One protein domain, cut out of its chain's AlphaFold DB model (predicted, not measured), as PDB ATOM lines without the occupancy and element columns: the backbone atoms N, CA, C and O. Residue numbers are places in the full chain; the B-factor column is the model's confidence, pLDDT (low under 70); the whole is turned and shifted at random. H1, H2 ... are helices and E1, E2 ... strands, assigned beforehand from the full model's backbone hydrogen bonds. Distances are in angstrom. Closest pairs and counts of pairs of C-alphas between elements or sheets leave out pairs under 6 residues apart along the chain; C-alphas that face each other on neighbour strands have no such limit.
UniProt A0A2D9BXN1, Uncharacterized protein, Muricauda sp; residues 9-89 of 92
ATOM      1  N   PHE A   9      55.409  -4.891  -3.617       72.56
ATOM      2  CA  PHE A   9      55.933  -5.534  -4.816       72.56
ATOM      3  C   PHE A   9      54.870  -6.496  -5.355       72.56
ATOM      4  O   PHE A   9      54.559  -7.529  -4.751       72.56
ATOM      5  N   ILE A  10      54.278  -6.127  -6.490       81.81
ATOM      6  CA  ILE A  10      53.299  -6.944  -7.199       81.81
ATOM      7  C   ILE A  10      54.052  -7.826  -8.190       81.81
ATOM      8  O   ILE A  10      54.696  -7.318  -9.105       81.81
ATOM      9  N   LYS A  11      53.921  -9.141  -8.039       86.31
ATOM     10  CA  LYS A  11      54.407 -10.146  -8.988       86.31
ATOM     11  C   LYS A  11      53.216 -10.825  -9.645       86.31
ATOM     12  O   LYS A  11      52.231 -11.142  -8.977       86.31
ATOM     13  N   TYR A  12      53.295 -11.061 -10.945       88.31
ATOM     14  CA  TYR A  12      52.291 -11.838 -11.662       88.31
ATOM     15  C   TYR A  12      52.913 -13.159 -12.077       88.31
ATOM     16  O   TYR A  12      54.043 -13.204 -12.549       88.31
ATOM     17  N   VAL A  13      52.185 -14.245 -11.870       88.62
ATOM     18  CA  VAL A  13      52.715 -15.596 -12.056       88.62
ATOM     19  C   VAL A  13      51.716 -16.443 -12.810       88.62
ATOM     20  O   VAL A  13      50.514 -16.409 -12.541       88.62
ATOM     21  N   PHE A  14      52.244 -17.195 -13.761       89.19
ATOM     22  CA  PHE A  14      51.575 -18.218 -14.534       89.19
ATOM     23  C   PHE A  14      51.957 -19.574 -13.958       89.19
ATOM     24  O   PHE A  14      53.137 -19.895 -13.856       89.19
ATOM     25  N   CYS A  15      50.960 -20.337 -13.536       89.00
ATOM     26  CA  CYS A  15      51.108 -21.672 -12.981       89.00
ATOM     27  C   CYS A  15      50.414 -22.647 -13.925       89.00
ATOM     28  O   CYS A  15      49.255 -22.428 -14.272       89.00
ATOM     29  N   SER A  16      51.087 -23.695 -14.379       88.44
ATOM     30  CA  SER A  16      50.516 -24.578 -15.394       88.44
ATOM     31  C   SER A  16      50.998 -26.014 -15.276       88.44
ATOM     32  O   SER A  16      51.959 -26.317 -14.566       88.44
ATOM     33  N   ASN A  17      50.325 -26.909 -15.998       87.56
ATOM     34  CA  ASN A  17      50.908 -28.203 -16.331       87.56
ATOM     35  C   ASN A  17      51.952 -28.054 -17.463       87.56
ATOM     36  O   ASN A  17      52.137 -26.971 -18.035       87.56
ATOM     37  N   MET A  18      52.651 -29.148 -17.771       86.50
ATOM     38  CA  MET A  18      53.715 -29.169 -18.783       86.50
ATOM     39  C   MET A  18      53.178 -28.865 -20.194       86.50
ATOM     40  O   MET A  18      53.793 -28.108 -20.932       86.50
ATOM     41  N   GLU A  19      51.983 -29.349 -20.535       86.62
ATOM     42  CA  GLU A  19      51.365 -29.122 -21.847       86.62
ATOM     43  C   GLU A  19      50.976 -27.650 -22.070       86.62
ATOM     44  O   GLU A  19      51.280 -27.063 -23.106       86.62
ATOM     45  N   ALA A  20      50.352 -27.011 -21.079       87.00
ATOM     46  CA  ALA A  20      50.005 -25.596 -21.143       87.00
ATOM     47  C   ALA A  20      51.253 -24.699 -21.142       87.00
ATOM     48  O   ALA A  20      51.247 -23.648 -21.788       87.00
ATOM     49  N   LYS A  21      52.337 -25.124 -20.477       88.75
ATOM     50  CA  LYS A  21      53.644 -24.461 -20.571       88.75
ATOM     51  C   LYS A  21      54.210 -24.552 -21.983       88.75
ATOM     52  O   LYS A  21      54.642 -23.527 -22.500       88.75
ATOM     53  N   ASP A  22      54.187 -25.724 -22.608       89.25
ATOM     54  CA  ASP A  22      54.692 -25.903 -23.973       89.25
ATOM     55  C   ASP A  22      53.918 -25.022 -24.963       89.25
ATOM     56  O   ASP A  22      54.518 -24.314 -25.774       89.25
ATOM     57  N   LEU A  23      52.587 -24.963 -24.837       89.62
ATOM     58  CA  LEU A  23      51.757 -24.060 -25.639       89.62
ATOM     59  C   LEU A  23      52.105 -22.586 -25.391       89.62
ATOM     60  O   LEU A  23      52.217 -21.817 -26.345       89.62
ATOM     61  N   PHE A  24      52.314 -22.194 -24.131       88.75
ATOM     62  CA  PHE A  24      52.714 -20.834 -23.771       88.75
ATOM     63  C   PHE A  24      54.110 -20.467 -24.300       88.75
ATOM     64  O   PHE A  24      54.314 -19.332 -24.732       88.75
ATOM     65  N   GLN A  25      55.052 -21.418 -24.305       87.44
ATOM     66  CA  GLN A  25      56.395 -21.238 -24.864       87.44
ATOM     67  C   GLN A  25      56.374 -21.034 -26.378       87.44
ATOM     68  O   GLN A  25      57.197 -20.277 -26.890       87.44
ATOM     69  N   VAL A  26      55.443 -21.678 -27.089       88.94
ATOM     70  CA  VAL A  26      55.219 -21.408 -28.515       88.94
ATOM     71  C   VAL A  26      54.676 -19.993 -28.684       88.94
ATOM     72  O   VAL A  26      55.303 -19.169 -29.347       88.94
ATOM     73  N   SER A  27      53.522 -19.701 -28.076       87.94
ATOM     74  CA  SER A  27      53.024 -18.336 -27.914       87.94
ATOM     75  C   SER A  27      51.837 -18.273 -26.946       87.94
ATOM     76  O   SER A  27      51.034 -19.199 -26.828       87.94
ATOM     77  N   MET A  28      51.641 -17.112 -26.318       89.31
ATOM     78  CA  MET A  28      50.442 -16.842 -25.515       89.31
ATOM     79  C   MET A  28      49.142 -17.010 -26.327       89.31
ATOM     80  O   MET A  28      48.138 -17.471 -25.789       89.31
ATOM     81  N   GLU A  29      49.142 -16.642 -27.610       88.88
ATOM     82  CA  GLU A  29      47.972 -16.748 -28.492       88.88
ATOM     83  C   GLU A  29      47.604 -18.211 -28.747       88.88
ATOM     84  O   GLU A  29      46.437 -18.578 -28.636       88.88
ATOM     85  N   THR A  30      48.606 -19.070 -28.946       88.75
ATOM     86  CA  THR A  30      48.423 -20.519 -29.098       88.75
ATOM     87  C   THR A  30      47.748 -21.129 -27.867       88.75
ATOM     88  O   THR A  30      46.808 -21.912 -28.004       88.75
ATOM     89  N   LEU A  31      48.152 -20.734 -26.654       88.50
ATOM     90  CA  LEU A  31      47.485 -21.187 -25.428       88.50
ATOM     91  C   LEU A  31      46.034 -20.669 -25.332       88.50
ATOM     92  O   LEU A  31      45.129 -21.409 -24.938       88.50
ATOM     93  N   ILE A  32      45.795 -19.411 -25.709       88.38
ATOM     94  CA  ILE A  32      44.467 -18.774 -25.689       88.38
ATOM     95  C   ILE A  32      43.492 -19.472 -26.643       88.38
ATOM     96  O   ILE A  32      42.333 -19.679 -26.268       88.38
ATOM     97  N   GLU A  33      43.953 -19.821 -27.843       88.44
ATOM     98  CA  GLU A  33      43.170 -20.496 -28.885       88.44
ATOM     99  C   GLU A  33      42.965 -21.985 -28.605       88.44
ATOM    100  O   GLU A  33      41.959 -22.554 -29.027       88.44
ATOM    101  N   SER A  34      43.877 -22.611 -27.855       88.06
ATOM    102  CA  SER A  34      43.729 -24.003 -27.438       88.06
ATOM    103  C   SER A  34      42.522 -24.208 -26.514       88.06
ATOM    104  O   SER A  34      42.087 -23.298 -25.806       88.06
ATOM    105  N   GLU A  35      42.022 -25.440 -26.440       84.62
ATOM    106  CA  GLU A  35      41.013 -25.832 -25.443       84.62
ATOM    107  C   GLU A  35      41.618 -26.072 -24.049       84.62
ATOM    108  O   GLU A  35      40.887 -26.230 -23.068       84.62
ATOM    109  N   ASN A  36      42.951 -26.032 -23.937       85.56
ATOM    110  CA  ASN A  36      43.654 -26.274 -22.689       85.56
ATOM    111  C   ASN A  36      43.279 -25.196 -21.656       85.56
ATOM    112  O   ASN A  36      43.366 -23.989 -21.912       85.56
ATOM    113  N   SER A  37      42.791 -25.654 -20.506       85.12
ATOM    114  CA  SER A  37      42.373 -24.829 -19.368       85.12
ATOM    115  C   SER A  37      43.132 -25.205 -18.090       85.12
ATOM    116  O   SER A  37      42.793 -24.712 -17.017       85.12
ATOM    117  N   ASP A  38      44.159 -26.052 -18.204       87.50
ATOM    118  CA  ASP A  38      44.962 -26.583 -17.099       87.50
ATOM    119  C   ASP A  38      46.119 -25.634 -16.760       87.50
ATOM    120  O   ASP A  38      47.302 -25.990 -16.725       87.50
ATOM    121  N   PHE A  39      45.754 -24.377 -16.526       89.69
ATOM    122  CA  PHE A  39      46.642 -23.344 -16.026       89.69
ATOM    123  C   PHE A  39      45.875 -22.373 -15.129       89.69
ATOM    124  O   PHE A  39      44.658 -22.214 -15.225       89.69
ATOM    125  N   MET A  40      46.609 -21.678 -14.273       88.56
ATOM    126  CA  MET A  40      46.117 -20.641 -13.383       88.56
ATOM    127  C   MET A  40      47.060 -19.444 -13.437       88.56
ATOM    128  O   MET A  40      48.262 -19.579 -13.653       88.56
ATOM    129  N   VAL A  41      46.521 -18.249 -13.231       88.94
ATOM    130  CA  VAL A  41      47.330 -17.033 -13.132       88.94
ATOM    131  C   VAL A  41      47.039 -16.329 -11.821       88.94
ATOM    132  O   VAL A  41      45.881 -16.149 -11.446       88.94
ATOM    133  N   PHE A  42      48.090 -15.903 -11.126       85.44
ATOM    134  CA  PHE A  42      47.978 -15.254  -9.825       85.44
ATOM    135  C   PHE A  42      48.632 -13.878  -9.830       85.44
ATOM    136  O   PHE A  42      49.689 -13.662 -10.420       85.44
ATOM    137  N   LYS A  43      47.991 -12.952  -9.117       86.69
ATOM    138  CA  LYS A  43      48.576 -11.674  -8.719       86.69
ATOM    139  C   LYS A  43      49.058 -11.812  -7.279       86.69
ATOM    140  O   LYS A  43      48.251 -11.846  -6.351       86.69
ATOM    141  N   VAL A  44      50.365 -11.900  -7.106       81.81
ATOM    142  CA  VAL A  44      51.032 -12.051  -5.816       81.81
ATOM    143  C   VAL A  44      51.452 -10.675  -5.325       81.81
ATOM    144  O   VAL A  44      52.135  -9.941  -6.027       81.81
ATOM    145  N   ILE A  45      51.043 -10.320  -4.112       80.12
ATOM    146  CA  ILE A  45      51.483  -9.092  -3.446       80.12
ATOM    147  C   ILE A  45      52.425  -9.516  -2.320       80.12
ATOM    148  O   ILE A  45      52.022 -10.288  -1.438       80.12
ATOM    149  N   GLU A  46      53.685  -9.085  -2.386       68.25
ATOM    150  CA  GLU A  46      54.724  -9.461  -1.422       68.25
ATOM    151  C   GLU A  46      54.267  -9.107   0.010       68.25
ATOM    152  O   GLU A  46      53.768  -8.017   0.271       68.25
ATOM    153  N   GLY A  47      54.311 -10.082   0.929       61.91
ATOM    154  CA  GLY A  47      53.736  -9.968   2.283       61.91
ATOM    155  C   GLY A  47      52.331 -10.570   2.477       61.91
ATOM    156  O   GLY A  47      51.931 -10.805   3.617       61.91
ATOM    157  N   LYS A  48      51.604 -10.915   1.400       62.94
ATOM    158  CA  LYS A  48      50.282 -11.593   1.450       62.94
ATOM    159  C   LYS A  48      50.250 -12.976   0.781       62.94
ATOM    160  O   LYS A  48      49.193 -13.592   0.686       62.94
ATOM    161  N   VAL A  49      51.413 -13.490   0.372       55.31
ATOM    162  CA  VAL A  49      51.582 -14.748  -0.390       55.31
ATOM    163  C   VAL A  49      51.059 -15.993   0.344       55.31
ATOM    164  O   VAL A  49      50.678 -16.968  -0.292       55.31
ATOM    165  N   LYS A  50      50.958 -15.953   1.681       51.75
ATOM    166  CA  LYS A  50      50.607 -17.104   2.538       51.75
ATOM    167  C   LYS A  50      49.226 -17.744   2.291       51.75
ATOM    168  O   LYS A  50      48.964 -18.780   2.882       51.75
ATOM    169  N   ASN A  51      48.360 -17.158   1.459       53.25
ATOM    170  CA  ASN A  51      46.983 -17.628   1.245       53.25
ATOM    171  C   ASN A  51      46.644 -18.011  -0.204       53.25
ATOM    172  O   ASN A  51      45.468 -18.178  -0.523       53.25
ATOM    173  N   LEU A  52      47.627 -18.164  -1.095       62.25
ATOM    174  CA  LEU A  52      47.363 -18.705  -2.431       62.25
ATOM    175  C   LEU A  52      47.308 -20.236  -2.363       62.25
ATOM    176  O   LEU A  52      48.263 -20.928  -2.704       62.25
ATOM    177  N   SER A  53      46.188 -20.765  -1.865       57.62
ATOM    178  CA  SER A  53      45.902 -22.202  -1.887       57.62
ATOM    179  C   SER A  53      46.034 -22.730  -3.319       57.62
ATOM    180  O   SER A  53      45.375 -22.207  -4.219       57.62
ATOM    181  N   GLY A  54      46.887 -23.733  -3.518       60.22
ATOM    182  CA  GLY A  54      47.162 -24.323  -4.827       60.22
ATOM    183  C   GLY A  54      48.340 -23.710  -5.587       60.22
ATOM    184  O   GLY A  54      48.620 -24.181  -6.674       60.22
ATOM    185  N   TYR A  55      49.051 -22.704  -5.057       62.81
ATOM    186  CA  TYR A  55      50.253 -22.154  -5.714       62.81
ATOM    187  C   TYR A  55      51.385 -23.191  -5.844       62.81
ATOM    188  O   TYR A  55      51.973 -23.312  -6.913       62.81
ATOM    189  N   ASP A  56      51.616 -23.992  -4.796       62.97
ATOM    190  CA  ASP A  56      52.632 -25.063  -4.771       62.97
ATOM    191  C   ASP A  56      52.188 -26.362  -5.476       62.97
ATOM    192  O   ASP A  56      52.963 -27.309  -5.574       62.97
ATOM    193  N   GLU A  57      50.940 -26.446  -5.948       68.50
ATOM    194  CA  GLU A  57      50.396 -27.673  -6.553       68.50
ATOM    195  C   GLU A  57      50.657 -27.766  -8.062       68.50
ATOM    196  O   GLU A  57      50.486 -28.830  -8.660       68.50
ATOM    197  N   TRP A  58      51.087 -26.671  -8.693       77.00
ATOM    198  CA  TRP A  58      51.351 -26.639 -10.128       77.00
ATOM    199  C   TRP A  58      52.782 -27.066 -10.434       77.00
ATOM    200  O   TRP A  58      53.730 -26.656  -9.770       77.00
ATOM    201  N   SER A  59      52.937 -27.882 -11.478       74.12
ATOM    202  CA  SER A  59      54.240 -28.417 -11.882       74.12
ATOM    203  C   SER A  59      55.207 -27.332 -12.345       74.12
ATOM    204  O   SER A  59      56.416 -27.488 -12.216       74.12
ATOM    205  N   GLU A  60      54.675 -26.253 -12.917       82.62
ATOM    206  CA  GLU A  60      55.457 -25.208 -13.556       82.62
ATOM    207  C   GLU A  60      54.948 -23.835 -13.136       82.62
ATOM    208  O   GLU A  60      53.747 -23.567 -13.204       82.62
ATOM    209  N   VAL A  61      55.869 -22.960 -12.729       85.12
ATOM    210  CA  VAL A  61      55.572 -21.592 -12.292       85.12
ATOM    211  C   VAL A  61      56.517 -20.626 -12.998       85.12
ATOM    212  O   VAL A  61      57.737 -20.748 -12.897       85.12
ATOM    213  N   ILE A  62      55.953 -19.661 -13.720       86.94
ATOM    214  CA  ILE A  62      56.686 -18.684 -14.531       86.94
ATOM    215  C   ILE A  62      56.213 -17.282 -14.153       86.94
ATOM    216  O   ILE A  62      55.013 -17.024 -14.071       86.94
ATOM    217  N   GLU A  63      57.145 -16.360 -13.930       88.00
ATOM    218  CA  GLU A  63      56.819 -14.948 -13.729       88.00
ATOM    219  C   GLU A  63      56.457 -14.288 -15.067       88.00
ATOM    220  O   GLU A  63      57.134 -14.481 -16.078       88.00
ATOM    221  N   ILE A  64      55.367 -13.524 -15.076       89.88
ATOM    222  CA  ILE A  64      54.815 -12.863 -16.262       89.88
ATOM    223  C   ILE A  64      54.552 -11.385 -15.974       89.88
ATOM    224  O   ILE A  64      54.513 -10.951 -14.825       89.88
ATOM    225  N   ASP A  65      54.334 -10.594 -17.021       90.25
ATOM    226  CA  ASP A  65      53.916  -9.203 -16.875       90.25
ATOM    227  C   ASP A  65      52.392  -9.069 -16.679       90.25
ATOM    228  O   ASP A  65      51.598  -9.974 -16.958       90.25
ATOM    229  N   GLU A  66      51.961  -7.889 -16.231       89.12
ATOM    230  CA  GLU A  66      50.550  -7.587 -15.971       89.12
ATOM    231  C   GLU A  66      49.654  -7.729 -17.213       89.12
ATOM    232  O   GLU A  66      48.484  -8.113 -17.105       89.12
ATOM    233  N   THR A  67      50.169  -7.411 -18.401       92.06
ATOM    234  CA  THR A  67      49.398  -7.487 -19.650       92.06
ATOM    235  C   THR A  67      49.109  -8.938 -19.990       92.06
ATOM    236  O   THR A  67      47.961  -9.285 -20.287       92.06
ATOM    237  N   THR A  68      50.128  -9.792 -19.894       90.62
ATOM    238  CA  THR A  68      49.994 -11.240 -20.081       90.62
ATOM    239  C   THR A  68      49.038 -11.834 -19.050       90.62
ATOM    240  O   THR A  68      48.124 -12.575 -19.419       90.62
ATOM    241  N   PHE A  69      49.143 -11.417 -17.784       91.81
ATOM    242  CA  PHE A  69      48.216 -11.831 -16.728       91.81
ATOM    243  C   PHE A  69      46.763 -11.511 -17.090       91.81
ATOM    244  O   PHE A  69      45.908 -12.397 -17.067       91.81
ATOM    245  N   LYS A  70      46.467 -10.261 -17.470       91.44
ATOM    246  CA  LYS A  70      45.099  -9.832 -17.807       91.44
ATOM    247  C   LYS A  70      44.522 -10.626 -18.978       91.44
ATOM    248  O   LYS A  70      43.352 -11.007 -18.930       91.44
ATOM    249  N   LYS A  71      45.330 -10.884 -20.011       92.94
ATOM    250  CA  LYS A  71      44.912 -11.648 -21.194       92.94
ATOM    251  C   LYS A  71      44.596 -13.103 -20.847       92.94
ATOM    252  O   LYS A  71      43.508 -13.578 -21.174       92.94
ATOM    253  N   LEU A  72      45.504 -13.780 -20.145       90.38
ATOM    254  CA  LEU A  72      45.331 -15.176 -19.741       90.38
ATOM    255  C   LEU A  72      44.176 -15.346 -18.750       90.38
ATOM    256  O   LEU A  72      43.348 -16.238 -18.921       90.38
ATOM    257  N   HIS A  73      44.058 -14.449 -17.769       91.19
ATOM    258  CA  HIS A  73      42.956 -14.456 -16.808       91.19
ATOM    259  C   HIS A  73      41.602 -14.313 -17.516       91.19
ATOM    260  O   HIS A  73      40.675 -15.081 -17.259       91.19
ATOM    261  N   LEU A  74      41.476 -13.354 -18.442       91.69
ATOM    262  CA  LEU A  74      40.244 -13.166 -19.210       91.69
ATOM    263  C   LEU A  74      39.905 -14.402 -20.054       91.69
ATOM    264  O   LEU A  74      38.746 -14.822 -20.063       91.69
ATOM    265  N   ASN A  75      40.891 -14.989 -20.738       91.50
ATOM    266  CA  ASN A  75      40.700 -16.210 -21.523       91.50
ATOM    267  C   ASN A  75      40.192 -17.364 -20.650       91.50
ATOM    268  O   ASN A  75      39.180 -17.982 -20.987       91.50
ATOM    269  N   LEU A  76      40.824 -17.597 -19.496       89.19
ATOM    270  CA  LEU A  76      40.424 -18.651 -18.568       89.19
ATOM    271  C   LEU A  76      38.997 -18.426 -18.046       89.19
ATOM    272  O   LEU A  76      38.166 -19.334 -18.097       89.19
ATOM    273  N   CYS A  77      38.650 -17.195 -17.649       90.00
ATOM    274  CA  CYS A  77      37.280 -16.845 -17.259       90.00
ATOM    275  C   CYS A  77      36.263 -17.108 -18.382       90.00
ATOM    276  O   CYS A  77      35.147 -17.564 -18.119       90.00
ATOM    277  N   GLN A  78      36.619 -16.826 -19.637       89.19
ATOM    278  CA  GLN A  78      35.751 -17.092 -20.783       89.19
ATOM    279  C   GLN A  78      35.572 -18.596 -21.026       89.19
ATOM    280  O   GLN A  78      34.432 -19.024 -21.235       89.19
ATOM    281  N   LYS A  79      36.652 -19.384 -20.962       88.69
ATOM    282  CA  LYS A  79      36.641 -20.851 -21.110       88.69
ATOM    283  C   LYS A  79      35.786 -21.510 -20.030       88.69
ATOM    284  O   LYS A  79      34.776 -22.139 -20.349       88.69
ATOM    285  N   VAL A  80      36.093 -21.257 -18.758       85.75
ATOM    286  CA  VAL A  80      35.327 -21.791 -17.618       85.75
ATOM    287  C   VAL A  80      33.875 -21.318 -17.672       85.75
ATOM    288  O   VAL A  80      32.948 -22.106 -17.493       85.75
ATOM    289  N   GLY A  81      33.643 -20.048 -18.012       86.25
ATOM    290  CA  GLY A  81      32.296 -19.514 -18.182       86.25
ATOM    291  C   GLY A  81      31.494 -20.228 -19.276       86.25
ATOM    292  O   GLY A  81      30.290 -20.428 -19.108       86.25
ATOM    293  N   ARG A  82      32.123 -20.627 -20.392       85.31
ATOM    294  CA  ARG A  82      31.470 -21.454 -21.424       85.31
ATOM    295  C   ARG A  82      31.129 -22.839 -20.882       85.31
ATOM    296  O   ARG A  82      29.996 -23.261 -21.085       85.31
ATOM    297  N   ILE A  83      32.040 -23.490 -20.158       82.88
ATOM    298  CA  ILE A  83      31.811 -24.816 -19.557       82.88
ATOM    299  C   ILE A  83      30.611 -24.774 -18.605       82.88
ATOM    300  O   ILE A  83      29.663 -25.540 -18.771       82.88
ATOM    301  N   VAL A  84      30.595 -23.821 -17.668       81.88
ATOM    302  CA  VAL A  84      29.503 -23.667 -16.691       81.88
ATOM    303  C   VAL A  84      28.163 -23.402 -17.385       81.88
ATOM    304  O   VAL A  84      27.152 -24.007 -17.032       81.88
ATOM    305  N   ARG A  85      28.134 -22.528 -18.402       81.69
ATOM    306  CA  ARG A  85      26.899 -22.228 -19.151       81.69
ATOM    307  C   ARG A  85      26.445 -23.382 -20.046       81.69
ATOM    308  O   ARG A  85      25.242 -23.581 -20.189       81.69
ATOM    309  N   SER A  86      27.373 -24.129 -20.642       74.38
ATOM    310  CA  SER A  86      27.059 -25.288 -21.485       74.38
ATOM    311  C   SER A  86      26.514 -26.443 -20.650       74.38
ATOM    312  O   SER A  86      25.474 -26.997 -20.988       74.38
ATOM    313  N   GLY A  87      27.125 -26.726 -19.495       61.72
ATOM    314  CA  GLY A  87      26.634 -27.741 -18.558       61.72
ATOM    315  C   GLY A  87      25.252 -27.431 -17.966       61.72
ATOM    316  O   GLY A  87      24.569 -28.335 -17.494       61.72
ATOM    317  N   PHE A  88      24.802 -26.171 -18.021       56.09
ATOM    318  CA  PHE A  88      23.444 -25.781 -17.629       56.09
ATOM    319  C   PHE A  88      22.390 -26.112 -18.701       56.09
ATOM    320  O   PHE A  88      21.218 -26.286 -18.372       56.09
ATOM    321  N   LYS A  89      22.785 -26.208 -19.978       53.72
ATOM    322  CA  LYS A  89      21.879 -26.534 -21.092       53.72
ATOM    323  C   LYS A  89      21.534 -28.023 -21.169       53.72
ATOM    324  O   LYS A  89      20.432 -28.335 -21.596       53.72
TER     325      LYS A  89
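AT A GLANCE: This is residues 9 to 89 of the 92 residues of an uncharacterized protein of Muricauda sp (UniProt A0A2D9BXN1). A small, strongly twisted sheet of three strands has one face partly covered by the first half of a long helix, H3, which crosses it slantwise and then runs on past it as a free arm, residues 81 to 89. The short helices H1 and H2 make a corner, H1 over E1 and standing up from the same face of the sheet as H3, and H2 off the sheet and packing on H3, while a long loop, residues 46 to 59, joins E2 to E3. The printed part has 81 residues with three named strands and three named helices, in the order E1, H1, H2, E2, E3, H3; the sheet runs E2, E1, E3, all antiparallel, and the class is mixed, helices and strands. The whole is compact, with a radius of gyration of the C-alphas of 13.2 A, and spans 43 by 30 by 23 A, the arm of H3 adding to its length.

IN THESE COORDINATES: Strand E1, residues 10 to 16, begins with C-alpha 10 at (53.299, -6.944, -7.199) and is 19.6 A long from first to last C-alpha. Helix H1 holds residues 18 to 26 and helix H2 residues 28 to 33. Strand E2, residues 39 to 45, is also 19.6 A long, and its C-alpha 39 is at (46.642, -23.344, -16.026). Strand E3 holds residues 60 to 64. Helix H3, residues 66 to 89, is 34.7 A long and ends with C-alpha 89 at (21.879, -26.534, -21.092).

HOW THE PARTS SIT: E1 is the inner strand. E2 is its antiparallel neighbour at 162 degrees, with N 13 and O 42 within hydrogen-bond range at 2.9 A. E3 is its other antiparallel neighbour, at 144 degrees, with N 14 and O 62 at 2.8 A. H3 is on the sheet at a height of 8.1 A, over E2 and E1, and runs slantwise to the strands, at 47 degrees to E2 on the local plane; the closest C-alphas of E2 and H3 are those of Val 41 and His 73, 6.3 A apart. H1 is on the same face at a height of 9.1 A, over E1, and stands up from the sheet at 46 degrees. H2 is not on the sheet. H2 touches H1 at a steep tilt of 66 degrees, opposite ways, the closest C-alphas being those of Leu 23 and Leu 31, 5.2 A apart. H2 touches residues 68 to 75 of H3 alone, at a shallow tilt of 13 degrees, the same way, with the C-alphas of Ile 32 and Asn 75 closest at 6.2 A. H1 and H3 are apart. Every O i to N i+4 pair is within hydrogen-bond range in H1 and H2, and 19 of 20 are in H3.

THE WHOLE: The C-alphas farthest apart are those of Phe 9 and Lys 89, 43.2 A. The body without residues 81 to 89 spans 34 by 23 by 22 A. The printed part has no cut. The link from E2 to E3 is long, with 14 residues, and the other links are tight. The mean pLDDT of the printed part is 82.0, and residues 46 to 57 and 87 to 89 are under 70.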